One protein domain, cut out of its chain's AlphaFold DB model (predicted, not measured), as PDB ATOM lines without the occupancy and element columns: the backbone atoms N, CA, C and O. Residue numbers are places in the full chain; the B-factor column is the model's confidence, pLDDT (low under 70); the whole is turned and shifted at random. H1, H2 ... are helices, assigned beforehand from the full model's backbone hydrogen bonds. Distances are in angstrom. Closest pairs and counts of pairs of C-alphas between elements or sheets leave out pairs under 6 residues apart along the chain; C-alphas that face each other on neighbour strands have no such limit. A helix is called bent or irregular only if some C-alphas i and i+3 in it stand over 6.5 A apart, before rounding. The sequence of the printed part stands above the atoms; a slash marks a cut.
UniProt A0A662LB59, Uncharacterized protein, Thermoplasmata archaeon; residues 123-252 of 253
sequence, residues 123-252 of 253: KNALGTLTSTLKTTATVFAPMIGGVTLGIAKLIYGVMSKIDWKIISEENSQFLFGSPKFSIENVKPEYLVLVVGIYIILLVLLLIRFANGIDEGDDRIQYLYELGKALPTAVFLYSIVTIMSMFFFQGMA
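What this domain is: This is residues 123 to 252 of the 253 residues of an uncharacterized protein of Thermoplasmata archaeon (UniProt A0A662LB59). Three long helices, H1, H4 and H5, run lengthwise in a slender up-and-down bundle, with H1 bent into two arms, H1a and H1b. Past the end of H1b the chain makes a small head of two short helices, H2 and H3, apart from the long ones, before H4 runs back along both arms of H1 and H5 folds back in a helical hairpin. The printed part has 130 residues with five named helices, in the order H1 H2 H3 H4 H5, and no named strand; the class is all helix. The whole is loose, with a radius of gyration of the C-alphas of 19.9 A, and it is a rod spanning 63 by 29 by 23 A.

How they stand to each other: H1, residues 123 to 161, was assigned as one helix by its hydrogen bonds, but it is bent: C-alphas 138 and 141 are 6.8 A apart. Its arms H1a, residues 123 to 138, and H1b, residues 141 to 161, stand at a shallow tilt of 31 degrees. H2, residues 169 to 176, and H3, residues 179 to 182, only just touch, and only at the corner, with 3 pairs of C-alphas within 8 A; the closest are those of Gln 173 and Pro 179, 6.6 A apart. H4, residues 188 to 214, touches H1a with residues 202 to 214 alone, at a shallow tilt of 16 degrees, opposite ways; the closest C-alphas are those of Thr 130 and Ala 210, 4.7 A apart. H4 also touches H1b, opposite ways at a shallow tilt of 15 degrees, closest at the C-alphas of Lys 153 and Pro 188, 6.2 A apart. H5, residues 219 to 251, forms a hairpin with H4, at a shallow tilt of 34 degrees, only just short of steep; their closest C-alphas, of Asn 211 and Tyr 222, are 5.9 A apart. H5 touches H1b the same way at a shallow tilt of 29 degrees, with the C-alphas of Gly 146 and Thr 241 closest at 3.9 A. Every O i to N i+4 pair is within hydrogen-bond range in H1a, H1b, H2 and H4, and 27 of 29 are in H5; H3 is too short for such a pair.

Where its parts are: H1a begins at C-alpha 123, (19.465, -27.159, 26.115), and is 22.1 A long; H1b is 30.7 A. H4 measures 38.8 A from C-alpha 188, (-22.654, -35.722, 16.585). H5 measures 46.8 A and ends at C-alpha 251, (-27.315, -19.913, 21.548).

The domain as a whole: The C-alphas farthest apart, of Lys 123 and Ser 168, are 64.0 A apart. The printed part has no cut and no long link. The mean pLDDT of the printed part is 83.5; residues 162 to 187 and residue 252 are under 70.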
ATOM      1  N   LYS A 123      20.315 -26.541  25.095       90.88
ATOM      2  CA  LYS A 123      19.465 -27.159  26.115       90.88
ATOM      3  C   LYS A 123      18.251 -26.294  26.461       90.88
ATOM      4  O   LYS A 123      17.144 -26.812  26.562       90.88
ATOM      5  N   ASN A 124      18.438 -24.983  26.600       92.50
ATOM      6  CA  ASN A 124      17.346 -24.045  26.869       92.50
ATOM      7  C   ASN A 124      16.358 -23.955  25.695       92.50
ATOM      8  O   ASN A 124      15.144 -23.934  25.909       92.50
ATOM      9  N   ALA A 125      16.860 -23.921  24.459       92.56
ATOM     10  CA  ALA A 125      16.026 -23.903  23.261       92.56
ATOM     11  C   ALA A 125      15.207 -25.195  23.126       92.56
ATOM     12  O   ALA A 125      13.992 -25.130  22.940       92.56
ATOM     13  N   LEU A 126      15.848 -26.357  23.293       93.12
ATOM     14  CA  LEU A 126      15.170 -27.654  23.283       93.12
ATOM     15  C   LEU A 126      14.121 -27.730  24.391       93.12
ATOM     16  O   LEU A 126      12.967 -28.005  24.084       93.12
ATOM     17  N   GLY A 127      14.472 -27.356  25.625       92.50
ATOM     18  CA  GLY A 127      13.536 -27.327  26.752       92.50
ATOM     19  C   GLY A 127      12.323 -26.417  26.522       92.50
ATOM     20  O   GLY A 127      11.213 -26.709  26.961       92.50
ATOM     21  N   THR A 128      12.501 -25.316  25.787       94.19
ATOM     22  CA  THR A 128      11.397 -24.417  25.411       94.19
ATOM     23  C   THR A 128      10.467 -25.078  24.393       94.19
ATOM     24  O   THR A 128       9.240 -25.018  24.529       94.19
ATOM     25  N   LEU A 129      11.032 -25.748  23.386       93.69
ATOM     26  CA  LEU A 129      10.266 -26.490  22.383       93.69
ATOM     27  C   LEU A 129       9.525 -27.676  23.007       93.69
ATOM     28  O   LEU A 129       8.323 -27.817  22.793       93.69
ATOM     29  N   THR A 130      10.194 -28.497  23.816       93.62
ATOM     30  CA  THR A 130       9.586 -29.662  24.476       93.62
ATOM     31  C   THR A 130       8.501 -29.244  25.463       93.62
ATOM     32  O   THR A 130       7.416 -29.824  25.443       93.62
ATOM     33  N   SER A 131       8.716 -28.182  26.246       93.56
ATOM     34  CA  SER A 131       7.682 -27.586  27.107       93.56
ATOM     35  C   SER A 131       6.456 -27.125  26.308       93.56
ATOM     36  O   SER A 131       5.309 -27.390  26.692       93.56
ATOM     37  N   THR A 132       6.677 -26.514  25.141       94.69
ATOM     38  CA  THR A 132       5.595 -26.116  24.231       94.69
ATOM     39  C   THR A 132       4.836 -27.336  23.711       94.69
ATOM     40  O   THR A 132       3.609 -27.353  23.767       94.69
ATOM     41  N   LEU A 133       5.527 -28.397  23.271       94.81
ATOM     42  CA  LEU A 133       4.887 -29.645  22.826       94.81
ATOM     43  C   LEU A 133       4.053 -30.286  23.944       94.81
ATOM     44  O   LEU A 133       2.915 -30.688  23.700       94.81
ATOM     45  N   LYS A 134       4.580 -30.335  25.176       93.69
ATOM     46  CA  LYS A 134       3.876 -30.873  26.354       93.69
ATOM     47  C   LYS A 134       2.620 -30.058  26.678       93.69
ATOM     48  O   LYS A 134       1.557 -30.637  26.909       93.69
ATOM     49  N   THR A 135       2.702 -28.728  26.631       95.50
ATOM     50  CA  THR A 135       1.548 -27.835  26.858       95.50
ATOM     51  C   THR A 135       0.508 -27.972  25.743       95.50
ATOM     52  O   THR A 135      -0.692 -28.041  26.008       95.50
ATOM     53  N   THR A 136       0.950 -28.092  24.490       95.88
ATOM     54  CA  THR A 136       0.062 -28.330  23.347       95.88
ATOM     55  C   THR A 136      -0.668 -29.659  23.465       95.88
ATOM     56  O   THR A 136      -1.874 -29.703  23.241       95.88
ATOM     57  N   ALA A 137       0.024 -30.721  23.878       95.12
ATOM     58  CA  ALA A 137      -0.580 -32.033  24.088       95.12
ATOM     59  C   ALA A 137      -1.628 -32.024  25.210       95.12
ATOM     60  O   ALA A 137      -2.705 -32.591  25.055       95.12
ATOM     61  N   THR A 138      -1.319 -31.388  26.339       95.25
ATOM     62  CA  THR A 138      -2.129 -31.494  27.564       95.25
ATOM     63  C   THR A 138      -3.250 -30.468  27.668       95.25
ATOM     64  O   THR A 138      -4.279 -30.758  28.273       95.25
ATOM     65  N   VAL A 139      -3.078 -29.282  27.079       95.50
ATOM     66  CA  VAL A 139      -4.015 -28.161  27.229       95.50
ATOM     67  C   VAL A 139      -4.623 -27.763  25.891       95.50
ATOM     68  O   VAL A 139      -5.839 -27.852  25.721       95.50
ATOM     69  N   PHE A 140      -3.803 -27.339  24.923       95.88
ATOM     70  CA  PHE A 140      -4.333 -26.721  23.703       95.88
ATOM     71  C   PHE A 140      -5.070 -27.711  22.801       95.88
ATOM     72  O   PHE A 140      -6.172 -27.404  22.356       95.88
ATOM     73  N   ALA A 141      -4.518 -28.901  22.547       95.06
ATOM     74  CA  ALA A 141      -5.170 -29.885  21.685       95.06
ATOM     75  C   ALA A 141      -6.527 -30.362  22.249       95.06
ATOM     76  O   ALA A 141      -7.514 -30.310  21.511       95.06
ATOM     77  N   PRO A 142      -6.639 -30.726  23.544       95.44
ATOM     78  CA  PRO A 142      -7.927 -31.009  24.179       95.44
ATOM     79  C   PRO A 142      -8.919 -29.841  24.129       95.44
ATOM     80  O   PRO A 142     -10.102 -30.051  23.859       95.44
ATOM     81  N   MET A 143      -8.446 -28.611  24.354       95.94
ATOM     82  CA  MET A 143      -9.292 -27.418  24.337       95.94
ATOM     83  C   MET A 143      -9.848 -27.134  22.937       95.94
ATOM     84  O   MET A 143     -11.058 -26.982  22.773       95.94
ATOM     85  N   ILE A 144      -8.984 -27.115  21.920       95.06
ATOM     86  CA  ILE A 144      -9.379 -26.885  20.524       95.06
ATOM     87  C   ILE A 144     -10.333 -27.989  20.061       95.06
ATOM     88  O   ILE A 144     -11.362 -27.691  19.452       95.06
ATOM     89  N   GLY A 145     -10.042 -29.252  20.391       93.25
ATOM     90  CA  GLY A 145     -10.920 -30.377  20.073       93.25
ATOM     91  C   GLY A 145     -12.310 -30.235  20.696       93.25
ATOM     92  O   GLY A 145     -13.311 -30.378  19.996       93.25
ATOM     93  N   GLY A 146     -12.390 -29.873  21.980       93.12
ATOM     94  CA  GLY A 146     -13.666 -29.691  22.675       93.12
ATOM     95  C   GLY A 146     -14.500 -28.518  22.146       93.12
ATOM     96  O   GLY A 146     -15.708 -28.663  21.949       93.12
ATOM     97  N   VAL A 147     -13.867 -27.380  21.838       93.44
ATOM     98  CA  VAL A 147     -14.551 -26.225  21.221       93.44
ATOM     99  C   VAL A 147     -15.070 -26.581  19.827       93.44
ATOM    100  O   VAL A 147     -16.220 -26.285  19.503       93.44
ATOM    101  N   THR A 148     -14.257 -27.276  19.024       91.94
ATOM    102  CA  THR A 148     -14.628 -27.714  17.668       91.94
ATOM    103  C   THR A 148     -15.872 -28.606  17.690       91.94
ATOM    104  O   THR A 148     -16.769 -28.437  16.866       91.94
ATOM    105  N   LEU A 149     -15.984 -29.505  18.672       90.75
ATOM    106  CA  LEU A 149     -17.169 -30.349  18.861       90.75
ATOM    107  C   LEU A 149     -18.414 -29.558  19.258       90.75
ATOM    108  O   LEU A 149     -19.511 -29.860  18.785       90.75
ATOM    109  N   GLY A 150     -18.256 -28.538  20.103       88.88
ATOM    110  CA  GLY A 150     -19.343 -27.627  20.453       88.88
ATOM    111  C   GLY A 150     -19.894 -26.893  19.228       88.88
ATOM    112  O   GLY A 150     -21.109 -26.869  19.024       88.88
ATOM    113  N   ILE A 151     -19.004 -26.376  18.375       88.44
ATOM    114  CA  ILE A 151     -19.375 -25.724  17.110       88.44
ATOM    115  C   ILE A 151     -20.059 -26.723  16.169       88.44
ATOM    116  O   ILE A 151     -21.114 -26.420  15.617       88.44
ATOM    117  N   ALA A 152     -19.517 -27.935  16.021       86.06
ATOM    118  CA  ALA A 152     -20.126 -28.974  15.188       86.06
ATOM    119  C   ALA A 152     -21.554 -29.322  15.649       86.06
ATOM    120  O   ALA A 152     -22.458 -29.458  14.823       86.06
ATOM    121  N   LYS A 153     -21.788 -29.399  16.969       84.00
ATOM    122  CA  LYS A 153     -23.125 -29.609  17.542       84.00
ATOM    123  C   LYS A 153     -24.065 -28.430  17.266       84.00
ATOM    124  O   LYS A 153     -25.230 -28.668  16.964       84.00
ATOM    125  N   LEU A 154     -23.581 -27.186  17.344       85.00
ATOM    126  CA  LEU A 154     -24.371 -26.000  16.984       85.00
ATOM    127  C   LEU A 154     -24.824 -26.071  15.530       85.00
ATOM    128  O   LEU A 154     -26.010 -25.912  15.257       85.00
ATOM    129  N   ILE A 155     -23.889 -26.340  14.616       83.62
ATOM    130  CA  ILE A 155     -24.174 -26.450  13.182       83.62
ATOM    131  C   ILE A 155     -25.216 -27.544  12.950       83.62
ATOM    132  O   ILE A 155     -26.213 -27.290  12.282       83.62
ATOM    133  N   TYR A 156     -25.045 -28.720  13.560       79.81
ATOM    134  CA  TYR A 156     -26.032 -29.799  13.486       79.81
ATOM    135  C   TYR A 156     -27.411 -29.366  14.012       79.81
ATOM    136  O   TYR A 156     -28.426 -29.637  13.374       79.81
ATOM    137  N   GLY A 157     -27.456 -28.656  15.143       78.56
ATOM    138  CA  GLY A 157     -28.691 -28.149  15.742       78.56
ATOM    139  C   GLY A 157     -29.418 -27.135  14.858       78.56
ATOM    140  O   GLY A 157     -30.613 -27.292  14.618       78.56
ATOM    141  N   VAL A 158     -28.707 -26.136  14.327       81.06
ATOM    142  CA  VAL A 158     -29.276 -25.146  13.396       81.06
ATOM    143  C   VAL A 158     -29.766 -25.833  12.132       81.06
ATOM    144  O   VAL A 158     -30.890 -25.586  11.711       81.06
ATOM    145  N   MET A 159     -28.956 -26.736  11.573       73.25
ATOM    146  CA  MET A 159     -29.310 -27.484  10.377       73.25
ATOM    147  C   MET A 159     -30.608 -28.257  10.635       73.25
ATOM    148  O   MET A 159     -31.581 -27.977   9.959       73.25
ATOM    149  N   SER A 160     -30.699 -29.069  11.697       71.62
ATOM    150  CA  SER A 160     -31.900 -29.850  12.077       71.62
ATOM    151  C   SER A 160     -33.220 -29.074  12.196       71.62
ATOM    152  O   SER A 160     -34.281 -29.679  12.053       71.62
ATOM    153  N   LYS A 161     -33.174 -27.761  12.464       71.88
ATOM    154  CA  LYS A 161     -34.357 -26.896  12.619       71.88
ATOM    155  C   LYS A 161     -34.777 -26.194  11.323       71.88
ATOM    156  O   LYS A 161     -35.854 -25.603  11.286       71.88
ATOM    157  N   ILE A 162     -33.945 -26.220  10.283       69.69
ATOM    158  CA  ILE A 162     -34.299 -25.672   8.973       69.69
ATOM    159  C   ILE A 162     -35.333 -26.606   8.353       69.69
ATOM    160  O   ILE A 162     -35.061 -27.775   8.124       69.69
ATOM    161  N   ASP A 163     -36.529 -26.105   8.066       63.66
ATOM    162  CA  ASP A 163     -37.563 -26.901   7.413       63.66
ATOM    163  C   ASP A 163     -37.220 -27.041   5.917       63.66
ATOM    164  O   ASP A 163     -37.591 -26.212   5.082       63.66
ATOM    165  N   TRP A 164     -36.443 -28.071   5.556       62.00
ATOM    166  CA  TRP A 164     -35.989 -28.303   4.173       62.00
ATOM    167  C   TRP A 164     -37.120 -28.528   3.174       62.00
ATOM    168  O   TRP A 164     -36.869 -28.494   1.977       62.00
ATOM    169  N   LYS A 165     -38.363 -28.706   3.634       55.47
ATOM    170  CA  LYS A 165     -39.552 -28.710   2.772       55.47
ATOM    171  C   LYS A 165     -39.840 -27.353   2.122       55.47
ATOM    172  O   LYS A 165     -40.540 -27.310   1.117       55.47
ATOM    173  N   ILE A 166     -39.328 -26.258   2.688       57.59
ATOM    174  CA  ILE A 166     -39.512 -24.892   2.165       57.59
ATOM    175  C   ILE A 166     -38.504 -24.590   1.041       57.59
ATOM    176  O   ILE A 166     -38.755 -23.748   0.180       57.59
ATOM    177  N   ILE A 167     -37.372 -25.298   1.013       59.38
ATOM    178  CA  ILE A 167     -36.351 -25.185  -0.032       59.38
ATOM    179  C   ILE A 167     -36.690 -26.238  -1.089       59.38
ATOM    180  O   ILE A 167     -36.671 -27.425  -0.786       59.38
ATOM    181  N   SER A 168     -37.023 -25.826  -2.318       58.78
ATOM    182  CA  SER A 168     -37.344 -26.767  -3.400       58.78
ATOM    183  C   SER A 168     -36.286 -27.879  -3.508       58.78
ATOM    184  O   SER A 168     -35.083 -27.630  -3.360       58.78
ATOM    185  N   GLU A 169     -36.728 -29.117  -3.752       56.72
ATOM    186  CA  GLU A 169     -35.840 -30.284  -3.891       56.72
ATOM    187  C   GLU A 169     -34.739 -30.042  -4.945       56.72
ATOM    188  O   GLU A 169     -33.602 -30.453  -4.743       56.72
ATOM    189  N   GLU A 170     -35.026 -29.262  -5.995       56.94
ATOM    190  CA  GLU A 170     -34.043 -28.837  -7.006       56.94
ATOM    191  C   GLU A 170     -32.946 -27.900  -6.464       56.94
ATOM    192  O   GLU A 170     -31.769 -28.089  -6.775       56.94
ATOM    193  N   ASN A 171     -33.286 -26.911  -5.626       57.56
ATOM    194  CA  ASN A 171     -32.296 -25.957  -5.107       57.56
ATOM    195  C   ASN A 171     -31.479 -26.547  -3.950       57.56
ATOM    196  O   ASN A 171     -30.286 -26.275  -3.826       57.56
ATOM    197  N   SER A 172     -32.088 -27.377  -3.104       55.41
ATOM    198  CA  SER A 172     -31.387 -28.019  -1.980       55.41
ATOM    199  C   SER A 172     -30.312 -29.009  -2.449       55.41
ATOM    200  O   SER A 172     -29.220 -29.048  -1.877       55.41
ATOM    201  N   GLN A 173     -30.576 -29.733  -3.539       57.31
ATOM    202  CA  GLN A 173     -29.647 -30.692  -4.136       57.31
ATOM    203  C   GLN A 173     -28.464 -30.011  -4.853       57.31
ATOM    204  O   GLN A 173     -27.355 -30.547  -4.840       57.31
ATOM    205  N   PHE A 174     -28.675 -28.812  -5.415       57.56
ATOM    206  CA  PHE A 174     -27.639 -27.997  -6.065       57.56
ATOM    207  C   PHE A 174     -26.706 -27.285  -5.065       57.56
ATOM    208  O   PHE A 174     -25.518 -27.137  -5.338       57.56
ATOM    209  N   LEU A 175     -27.214 -26.865  -3.898       59.72
ATOM    210  CA  LEU A 175     -26.446 -26.091  -2.907       59.72
ATOM    211  C   LEU A 175     -25.670 -26.972  -1.910       59.72
ATOM    212  O   LEU A 175     -24.593 -26.578  -1.466       59.72
ATOM    213  N   PHE A 176     -26.207 -28.141  -1.542       56.81
ATOM    214  CA  PHE A 176     -25.675 -28.961  -0.440       56.81
ATOM    215  C   PHE A 176     -25.498 -30.452  -0.781       56.81
ATOM    216  O   PHE A 176     -25.159 -31.244   0.100       56.81
ATOM    217  N   GLY A 177     -25.701 -30.850  -2.044       62.44
ATOM    218  CA  GLY A 177     -25.771 -32.260  -2.431       62.44
ATOM    219  C   GLY A 177     -27.017 -32.952  -1.866       62.44
ATOM    220  O   GLY A 177     -27.875 -32.323  -1.252       62.44
ATOM    221  N   SER A 178     -27.154 -34.263  -2.090       57.22
ATOM    222  CA  SER A 178     -28.321 -35.039  -1.646       57.22
ATOM    223  C   SER A 178     -28.624 -34.816  -0.148       57.22
ATOM    224  O   SER A 178     -27.814 -35.231   0.684       57.22
ATOM    225  N   PRO A 179     -29.796 -34.268   0.237       52.75
ATOM    226  CA  PRO A 179     -30.122 -33.951   1.637       52.75
ATOM    227  C   PRO A 179     -30.139 -35.183   2.561       52.75
ATOM    228  O   PRO A 179     -29.960 -35.061   3.771       52.75
ATOM    229  N   LYS A 180     -30.250 -36.392   1.989       49.94
ATOM    230  CA  LYS A 180     -30.095 -37.674   2.700       49.94
ATOM    231  C   LYS A 180     -28.679 -37.943   3.227       49.94
ATOM    232  O   LYS A 180     -28.523 -38.741   4.144       49.94
ATOM    233  N   PHE A 181     -27.639 -37.319   2.669       50.22
ATOM    234  CA  PHE A 181     -26.263 -37.505   3.144       50.22
ATOM    235  C   PHE A 181     -25.915 -36.567   4.315       50.22
ATOM    236  O   PHE A 181     -25.042 -36.890   5.115       50.22
ATOM    237  N   SER A 182     -26.624 -35.441   4.456       54.31
ATOM    238  CA  SER A 182     -26.159 -34.310   5.268       54.31
ATOM    239  C   SER A 182     -26.681 -34.264   6.711       54.31
ATOM    240  O   SER A 182     -26.073 -33.576   7.526       54.31
ATOM    241  N   ILE A 183     -27.766 -34.966   7.064       52.88
ATOM    242  CA  ILE A 183     -28.365 -34.864   8.419       52.88
ATOM    243  C   ILE A 183     -28.590 -36.227   9.093       52.88
ATOM    244  O   ILE A 183     -28.360 -36.352  10.292       52.88
ATOM    245  N   GLU A 184     -28.975 -37.274   8.357       52.06
ATOM    246  CA  GLU A 184     -29.289 -38.582   8.966       52.06
ATOM    247  C   GLU A 184     -28.054 -39.434   9.308       52.06
ATOM    248  O   GLU A 184     -28.095 -40.226  10.249       52.06
ATOM    249  N   ASN A 185     -26.942 -39.270   8.582       52.44
ATOM    250  CA  ASN A 185     -25.824 -40.221   8.641       52.44
ATOM    251  C   ASN A 185     -24.657 -39.823   9.556       52.44
ATOM    252  O   ASN A 185     -23.766 -40.641   9.779       52.44
ATOM    253  N   VAL A 186     -24.646 -38.616  10.130       62.19
ATOM    254  CA  VAL A 186     -23.565 -38.182  11.033       62.19
ATOM    255  C   VAL A 186     -24.154 -37.716  12.354       62.19
ATOM    256  O   VAL A 186     -24.351 -36.526  12.590       62.19
ATOM    257  N   LYS A 187     -24.431 -38.672  13.248       69.94
ATOM    258  CA  LYS A 187     -24.760 -38.331  14.635       69.94
ATOM    259  C   LYS A 187     -23.553 -37.621  15.270       69.94
ATOM    260  O   LYS A 187     -22.453 -38.181  15.225       69.94
ATOM    261  N   PRO A 188     -23.734 -36.451  15.910       71.75
ATOM    262  CA  PRO A 188     -22.654 -35.722  16.585       71.75
ATOM    263  C   PRO A 188     -21.875 -36.563  17.610       71.75
ATOM    264  O   PRO A 188     -20.696 -36.319  17.852       71.75
ATOM    265  N   GLU A 189     -22.516 -37.591  18.168       79.19
ATOM    266  CA  GLU A 189     -21.940 -38.570  19.099       79.19
ATOM    267  C   GLU A 189     -20.729 -39.314  18.514       79.19
ATOM    268  O   GLU A 189     -19.723 -39.493  19.202       79.19
ATOM    269  N   TYR A 190     -20.776 -39.694  17.231       85.44
ATOM    270  CA  TYR A 190     -19.650 -40.368  16.577       85.44
ATOM    271  C   TYR A 190     -18.449 -39.434  16.406       85.44
ATOM    272  O   TYR A 190     -17.304 -39.872  16.502       85.44
ATOM    273  N   LEU A 191     -18.698 -38.137  16.213       86.00
ATOM    274  CA  LEU A 191     -17.651 -37.132  16.036       86.00
ATOM    275  C   LEU A 191     -16.859 -36.927  17.339       86.00
ATOM    276  O   LEU A 191     -15.633 -36.847  17.303       86.00
ATOM    277  N   VAL A 192     -17.537 -36.954  18.493       89.19
ATOM    278  CA  VAL A 192     -16.889 -36.907  19.819       89.19
ATOM    279  C   VAL A 192     -15.940 -38.089  20.019       89.19
ATOM    280  O   VAL A 192     -14.840 -37.921  20.548       89.19
ATOM    281  N   LEU A 193     -16.333 -39.288  19.584       90.19
ATOM    282  CA  LEU A 193     -15.501 -40.483  19.727       90.19
ATOM    283  C   LEU A 193     -14.273 -40.425  18.806       90.19
ATOM    284  O   LEU A 193     -13.155 -40.661  19.265       90.19
ATOM    285  N   VAL A 194     -14.458 -40.050  17.536       92.06
ATOM    286  CA  VAL A 194     -13.357 -39.925  16.561       92.06
ATOM    287  C   VAL A 194     -12.342 -38.867  17.005       92.06
ATOM    288  O   VAL A 194     -11.139 -39.132  17.009       92.06
ATOM    289  N   VAL A 195     -12.810 -37.694  17.439       92.38
ATOM    290  CA  VAL A 195     -11.934 -36.618  17.933       92.38
ATOM    291  C   VAL A 195     -11.256 -37.009  19.250       92.38
ATOM    292  O   VAL A 195     -10.082 -36.700  19.444       92.38
ATOM    293  N   GLY A 196     -11.938 -37.750  20.126       93.19
ATOM    294  CA  GLY A 196     -11.345 -38.273  21.359       93.19
ATOM    295  C   GLY A 196     -10.172 -39.221  21.090       93.19
ATOM    296  O   GLY A 196      -9.099 -39.055  21.669       93.19
ATOM    297  N   ILE A 197     -10.336 -40.170  20.158       95.31
ATOM    298  CA  ILE A 197      -9.246 -41.062  19.725       95.31
ATOM    299  C   ILE A 197      -8.101 -40.252  19.111       95.31
ATOM    300  O   ILE A 197      -6.936 -40.494  19.432       95.31
ATOM    301  N   TYR A 198      -8.420 -39.269  18.266       95.19
ATOM    302  CA  TYR A 198      -7.423 -38.381  17.670       95.19
ATOM    303  C   TYR A 198      -6.593 -37.649  18.733       95.19
ATOM    304  O   TYR A 198      -5.367 -37.637  18.644       95.19
ATOM    305  N   ILE A 199      -7.228 -37.100  19.774       95.88
ATOM    306  CA  ILE A 199      -6.526 -36.419  20.871       95.88
ATOM    307  C   ILE A 199      -5.614 -37.389  21.621       95.88
ATOM    308  O   ILE A 199      -4.468 -37.044  21.890       95.88
ATOM    309  N   ILE A 200      -6.071 -38.610  21.914       96.00
ATOM    310  CA  ILE A 200      -5.237 -39.624  22.579       96.00
ATOM    311  C   ILE A 200      -3.988 -39.939  21.741       96.00
ATOM    312  O   ILE A 200      -2.876 -39.955  22.273       96.00
ATOM    313  N   LEU A 201      -4.146 -40.145  20.430       96.19
ATOM    314  CA  LEU A 201      -3.027 -40.391  19.512       96.19
ATOM    315  C   LEU A 201      -2.072 -39.195  19.427       96.19
ATOM    316  O   LEU A 201      -0.855 -39.373  19.411       96.19
ATOM    317  N   LEU A 202      -2.613 -37.978  19.409       95.88
ATOM    318  CA  LEU A 202      -1.825 -36.752  19.366       95.88
ATOM    319  C   LEU A 202      -1.014 -36.570  20.652       95.88
ATOM    320  O   LEU A 202       0.174 -36.261  20.586       95.88
ATOM    321  N   VAL A 203      -1.614 -36.829  21.814       95.69
ATOM    322  CA  VAL A 203      -0.932 -36.805  23.115       95.69
ATOM    323  C   VAL A 203       0.207 -37.826  23.143       95.69
ATOM    324  O   VAL A 203       1.335 -37.472  23.487       95.69
ATOM    325  N   LEU A 204      -0.055 -39.065  22.712       95.12
ATOM    326  CA  LEU A 204       0.960 -40.117  22.599       95.12
ATOM    327  C   LEU A 204       2.148 -39.683  21.734       95.12
ATOM    328  O   LEU A 204       3.300 -39.906  22.110       95.12
ATOM    329  N   LEU A 205       1.867 -39.064  20.587       94.81
ATOM    330  CA  LEU A 205       2.866 -38.624  19.620       94.81
ATOM    331  C   LEU A 205       3.693 -37.448  20.151       94.81
ATOM    332  O   LEU A 205       4.923 -37.507  20.130       94.81
ATOM    333  N   LEU A 206       3.045 -36.403  20.667       94.69
ATOM    334  CA  LEU A 206       3.730 -35.201  21.149       94.69
ATOM    335  C   LEU A 206       4.602 -35.484  22.373       94.69
ATOM    336  O   LEU A 206       5.731 -35.003  22.436       94.69
ATOM    337  N   ILE A 207       4.125 -36.302  23.313       94.00
ATOM    338  CA  ILE A 207       4.906 -36.692  24.496       94.00
ATOM    339  C   ILE A 207       6.090 -37.567  24.103       94.00
ATOM    340  O   ILE A 207       7.169 -37.434  24.681       94.00
ATOM    341  N   ARG A 208       5.917 -38.446  23.111       92.94
ATOM    342  CA  ARG A 208       7.019 -39.262  22.602       92.94
ATOM    343  C   ARG A 208       8.109 -38.393  21.984       92.94
ATOM    344  O   ARG A 208       9.280 -38.612  22.273       92.94
ATOM    345  N   PHE A 209       7.736 -37.403  21.176       91.94
ATOM    346  CA  PHE A 209       8.706 -36.468  20.606       91.94
ATOM    347  C   PHE A 209       9.364 -35.590  21.671       91.94
ATOM    348  O   PHE A 209      10.577 -35.421  21.635       91.94
ATOM    349  N   ALA A 210       8.599 -35.078  22.637       91.94
ATOM    350  CA  ALA A 210       9.145 -34.246  23.702       91.94
ATOM    351  C   ALA A 210      10.167 -35.008  24.564       91.94
ATOM    352  O   ALA A 210      11.263 -34.504  24.787       91.94
ATOM    353  N   ASN A 211       9.857 -36.245  24.974       90.94
ATOM    354  CA  ASN A 211      10.798 -37.085  25.727       90.94
ATOM    355  C   ASN A 211      12.020 -37.484  24.903       90.94
ATOM    356  O   ASN A 211      13.140 -37.393  25.398       90.94
ATOM    357  N   GLY A 212      11.815 -37.847  23.632       88.88
ATOM    358  CA  GLY A 212      12.907 -38.185  22.721       88.88
ATOM    359  C   GLY A 212      13.933 -37.061  22.558       88.88
ATOM    360  O   GLY A 212      15.103 -37.337  22.307       88.88
ATOM    361  N   ILE A 213      13.505 -35.805  22.714       88.56
ATOM    362  CA  ILE A 213      14.362 -34.620  22.625       88.56
ATOM    363  C   ILE A 213      15.021 -34.277  23.972       88.56
ATOM    364  O   ILE A 213      16.211 -33.974  23.986       88.56
ATOM    365  N   ASP A 214      14.279 -34.305  25.085       85.94
ATOM    366  CA  ASP A 214      14.802 -33.897  26.404       85.94
ATOM    367  C   ASP A 214      15.723 -34.952  27.038       85.94
ATOM    368  O   ASP A 214      16.781 -34.616  27.575       85.94
ATOM    369  N   GLU A 215      15.312 -36.222  27.011       80.69
ATOM    370  CA  GLU A 215      15.963 -37.310  27.758       80.69
ATOM    371  C   GLU A 215      16.541 -38.406  26.851       80.69
ATOM    372  O   GLU A 215      17.279 -39.279  27.311       80.69
ATOM    373  N   GLY A 216      16.274 -38.336  25.543       83.69
ATOM    374  CA  GLY A 216      16.636 -39.379  24.585       83.69
ATOM    375  C   GLY A 216      15.629 -40.533  24.588       83.69
ATOM    376  O   GLY A 216      14.453 -40.350  24.888       83.69
ATOM    377  N   ASP A 217      16.070 -41.744  24.234       81.56
ATOM    378  CA  ASP A 217      15.201 -42.936  24.162       81.56
ATOM    379  C   ASP A 217      15.004 -43.609  25.540       81.56
ATOM    380  O   ASP A 217      15.182 -44.819  25.697       81.56
ATOM    381  N   ASP A 218      14.666 -42.822  26.570       89.12
ATOM    382  CA  ASP A 218      14.288 -43.356  27.883       89.12
ATOM    383  C   ASP A 218      12.807 -43.769  27.890       89.12
ATOM    384  O   ASP A 218      11.878 -42.958  27.986       89.12
ATOM    385  N   ARG A 219      12.575 -45.084  27.810       86.25
ATOM    386  CA  ARG A 219      11.222 -45.659  27.832       86.25
ATOM    387  C   ARG A 219      10.503 -45.473  29.165       86.25
ATOM    388  O   ARG A 219       9.273 -45.402  29.167       86.25
ATOM    389  N   ILE A 220      11.227 -45.454  30.282       88.50
ATOM    390  CA  ILE A 220      10.628 -45.366  31.619       88.50
ATOM    391  C   ILE A 220      10.082 -43.959  31.818       88.50
ATOM    392  O   ILE A 220       8.922 -43.806  32.211       88.50
ATOM    393  N   GLN A 221      10.872 -42.946  31.461       88.69
ATOM    394  CA  GLN A 221      10.419 -41.564  31.537       88.69
ATOM    395  C   GLN A 221       9.238 -41.305  30.600       88.69
ATOM    396  O   GLN A 221       8.237 -40.722  31.017       88.69
ATOM    397  N   TYR A 222       9.300 -41.811  29.365       91.31
ATOM    398  CA  TYR A 222       8.190 -41.691  28.421       91.31
ATOM    399  C   TYR A 222       6.871 -42.223  28.999       91.31
ATOM    400  O   TYR A 222       5.847 -41.539  28.939       91.31
ATOM    401  N   LEU A 223       6.884 -43.424  29.589       91.81
ATOM    402  CA  LEU A 223       5.691 -44.024  30.196       91.81
ATOM    403  C   LEU A 223       5.187 -43.219  31.399       91.81
ATOM    404  O   LEU A 223       3.976 -43.085  31.582       91.81
ATOM    405  N   TYR A 224       6.097 -42.665  32.199       92.81
ATOM    406  CA  TYR A 224       5.753 -41.829  33.345       92.81
ATOM    407  C   TYR A 224       5.091 -40.511  32.929       92.81
ATOM    408  O   TYR A 224       4.032 -40.152  33.456       92.81
ATOM    409  N   GLU A 225       5.672 -39.802  31.962       90.88
ATOM    410  CA  GLU A 225       5.098 -38.558  31.449       90.88
ATOM    411  C   GLU A 225       3.766 -38.798  30.750       90.88
ATOM    412  O   GLU A 225       2.801 -38.071  30.992       90.88
ATOM    413  N   LEU A 226       3.678 -39.858  29.944       93.56
ATOM    414  CA  LEU A 226       2.436 -40.263  29.300       93.56
ATOM    415  C   LEU A 226       1.344 -40.570  30.327       93.56
ATOM    416  O   LEU A 226       0.211 -40.115  30.174       93.56
ATOM    417  N   GLY A 227       1.691 -41.287  31.398       92.88
ATOM    418  CA  GLY A 227       0.773 -41.619  32.486       92.88
ATOM    419  C   GLY A 227       0.216 -40.396  33.216       92.88
ATOM    420  O   GLY A 227      -0.905 -40.448  33.710       92.88
ATOM    421  N   LYS A 228       0.947 -39.277  33.250       92.88
ATOM    422  CA  LYS A 228       0.451 -38.009  33.812       92.88
ATOM    423  C   LYS A 228      -0.348 -37.186  32.811       92.88
ATOM    424  O   LYS A 228      -1.361 -36.595  33.169       92.88
ATOM    425  N   ALA A 229       0.132 -37.108  31.580       93.62
ATOM    426  CA  ALA A 229      -0.386 -36.186  30.582       93.62
ATOM    427  C   ALA A 229      -1.633 -36.711  29.856       93.62
ATOM    428  O   ALA A 229      -2.480 -35.926  29.442       93.62
ATOM    429  N   LEU A 230      -1.787 -38.030  29.719       94.62
ATOM    430  CA  LEU A 230      -2.960 -38.617  29.075       94.62
ATOM    431  C   LEU A 230      -4.238 -38.422  29.914       94.62
ATOM    432  O   LEU A 230      -5.219 -37.920  29.363       94.62
ATOM    433  N   PRO A 231      -4.259 -38.706  31.235       94.81
ATOM    434  CA  PRO A 231      -5.431 -38.421  32.063       94.81
ATOM    435  C   PRO A 231      -5.785 -36.934  32.116       94.81
ATOM    436  O   PRO A 231      -6.964 -36.593  32.047       94.81
ATOM    437  N   THR A 232      -4.791 -36.041  32.200       93.38
ATOM    438  CA  THR A 232      -5.045 -34.592  32.224       93.38
ATOM    439  C   THR A 232      -5.625 -34.102  30.901       93.38
ATOM    440  O   THR A 232      -6.609 -33.365  30.918       93.38
ATOM    441  N   ALA A 233      -5.097 -34.570  29.767       95.19
ATOM    442  CA  ALA A 233      -5.620 -34.237  28.447       95.19
ATOM    443  C   ALA A 233      -7.062 -34.731  28.251       95.19
ATOM    444  O   ALA A 233      -7.919 -33.971  27.804       95.19
ATOM    445  N   VAL A 234      -7.361 -35.982  28.622       94.75
ATOM    446  CA  VAL A 234      -8.713 -36.562  28.500       94.75
ATOM    447  C   VAL A 234      -9.710 -35.853  29.417       94.75
ATOM    448  O   VAL A 234     -10.840 -35.571  29.010       94.75
ATOM    449  N   PHE A 235      -9.297 -35.528  30.642       96.06
ATOM    450  CA  PHE A 235     -10.118 -34.775  31.584       96.06
ATOM    451  C   PHE A 235     -10.444 -33.376  31.050       96.06
ATOM    452  O   PHE A 235     -11.614 -32.987  31.010       96.06
ATOM    453  N   LEU A 236      -9.431 -32.649  30.565       96.00
ATOM    454  CA  LEU A 236      -9.608 -31.308  30.010       96.00
ATOM    455  C   LEU A 236     -10.475 -31.336  28.747       96.00
ATOM    456  O   LEU A 236     -11.404 -30.541  28.630       96.00
ATOM    457  N   TYR A 237     -10.241 -32.296  27.851       95.56
ATOM    458  CA  TYR A 237     -11.074 -32.522  26.669       95.56
ATOM    459  C   TYR A 237     -12.544 -32.727  27.043       95.56
ATOM    460  O   TYR A 237     -13.426 -32.089  26.466       95.56
ATOM    461  N   SER A 238     -12.813 -33.581  28.033       93.81
ATOM    462  CA  SER A 238     -14.176 -33.900  28.469       93.81
ATOM    463  C   SER A 238     -14.885 -32.665  29.027       93.81
ATOM    464  O   SER A 238     -16.003 -32.359  28.613       93.81
ATOM    465  N   ILE A 239     -14.219 -31.904  29.904       95.94
ATOM    466  CA  ILE A 239     -14.771 -30.667  30.475       95.94
ATOM    467  C   ILE A 239     -15.053 -29.634  29.389       95.94
ATOM    468  O   ILE A 239     -16.154 -29.089  29.337       95.94
ATOM    469  N   VAL A 240     -14.081 -29.364  28.513       95.25
ATOM    470  CA  VAL A 240     -14.229 -28.336  27.475       95.25
ATOM    471  C   VAL A 240     -15.328 -28.716  26.492       95.25
ATOM    472  O   VAL A 240     -16.111 -27.854  26.102       95.25
ATOM    473  N   THR A 241     -15.436 -29.995  26.131       92.81
ATOM    474  CA  THR A 241     -16.508 -30.498  25.261       92.81
ATOM    475  C   THR A 241     -17.879 -30.281  25.899       92.81
ATOM    476  O   THR A 241     -18.761 -29.715  25.259       92.81
ATOM    477  N   ILE A 242     -18.054 -30.660  27.171       92.25
ATOM    478  CA  ILE A 242     -19.315 -30.467  27.904       92.25
ATOM    479  C   ILE A 242     -19.671 -28.977  27.978       92.25
ATOM    480  O   ILE A 242     -20.767 -28.587  27.579       92.25
ATOM    481  N   MET A 243     -18.734 -28.139  28.428       93.25
ATOM    482  CA  MET A 243     -18.925 -26.689  28.548       93.25
ATOM    483  C   MET A 243     -19.300 -26.051  27.211       93.25
ATOM    484  O   MET A 243     -20.250 -25.274  27.136       93.25
ATOM    485  N   SER A 244     -18.590 -26.422  26.146       90.81
ATOM    486  CA  SER A 244     -18.829 -25.901  24.802       90.81
ATOM    487  C   SER A 244     -20.207 -26.331  24.295       90.81
ATOM    488  O   SER A 244     -20.967 -25.504  23.797       90.81
ATOM    489  N   MET A 245     -20.588 -27.598  24.478       86.12
ATOM    490  CA  MET A 245     -21.916 -28.088  24.101       86.12
ATOM    491  C   MET A 245     -23.052 -27.388  24.853       86.12
ATOM    492  O   MET A 245     -24.077 -27.110  24.234       86.12
ATOM    493  N   PHE A 246     -22.894 -27.111  26.151       88.19
ATOM    494  CA  PHE A 246     -23.882 -26.353  26.930       88.19
ATOM    495  C   PHE A 246     -23.995 -24.907  26.450       88.19
ATOM    496  O   PHE A 246     -25.101 -24.422  26.218       88.19
ATOM    497  N   PHE A 247     -22.857 -24.238  26.263       88.88
ATOM    498  CA  PHE A 247     -22.808 -22.846  25.825       88.88
ATOM    499  C   PHE A 247     -23.497 -22.654  24.470       88.88
ATOM    500  O   PHE A 247     -24.392 -21.824  24.327       88.88
ATOM    501  N   PHE A 248     -23.144 -23.483  23.487       83.12
ATOM    502  CA  PHE A 248     -23.704 -23.380  22.144       83.12
ATOM    503  C   PHE A 248     -25.159 -23.842  22.046       83.12
ATOM    504  O   PHE A 248     -25.906 -23.322  21.221       83.12
ATOM    505  N   GLN A 249     -25.597 -24.768  22.901       76.88
ATOM    506  CA  GLN A 249     -27.010 -25.133  22.985       76.88
ATOM    507  C   GLN A 249     -27.877 -23.961  23.470       76.88
ATOM    508  O   GLN A 249     -28.997 -23.817  22.994       76.88
ATOM    509  N   GLY A 250     -27.360 -23.103  24.358       73.94
ATOM    510  CA  GLY A 250     -28.048 -21.882  24.793       73.94
ATOM    511  C   GLY A 250     -28.137 -20.785  23.725       73.94
ATOM    512  O   GLY A 250     -28.963 -19.888  23.848       73.94
ATOM    513  N   MET A 251     -27.309 -20.856  22.677       71.75
ATOM    514  CA  MET A 251     -27.315 -19.913  21.548       71.75
ATOM    515  C   MET A 251     -28.119 -20.408  20.342       71.75
ATOM    516  O   MET A 251     -28.340 -19.638  19.407       71.75
ATOM    517  N   ALA A 252     -28.515 -21.681  20.319       62.03
ATOM    518  CA  ALA A 252     -29.322 -22.220  19.235       62.03
ATOM    519  C   ALA A 252     -30.750 -21.636  19.323       62.03
ATOM    520  O   ALA A 252     -31.407 -21.867  20.341       62.03
TER     521      ALA A 252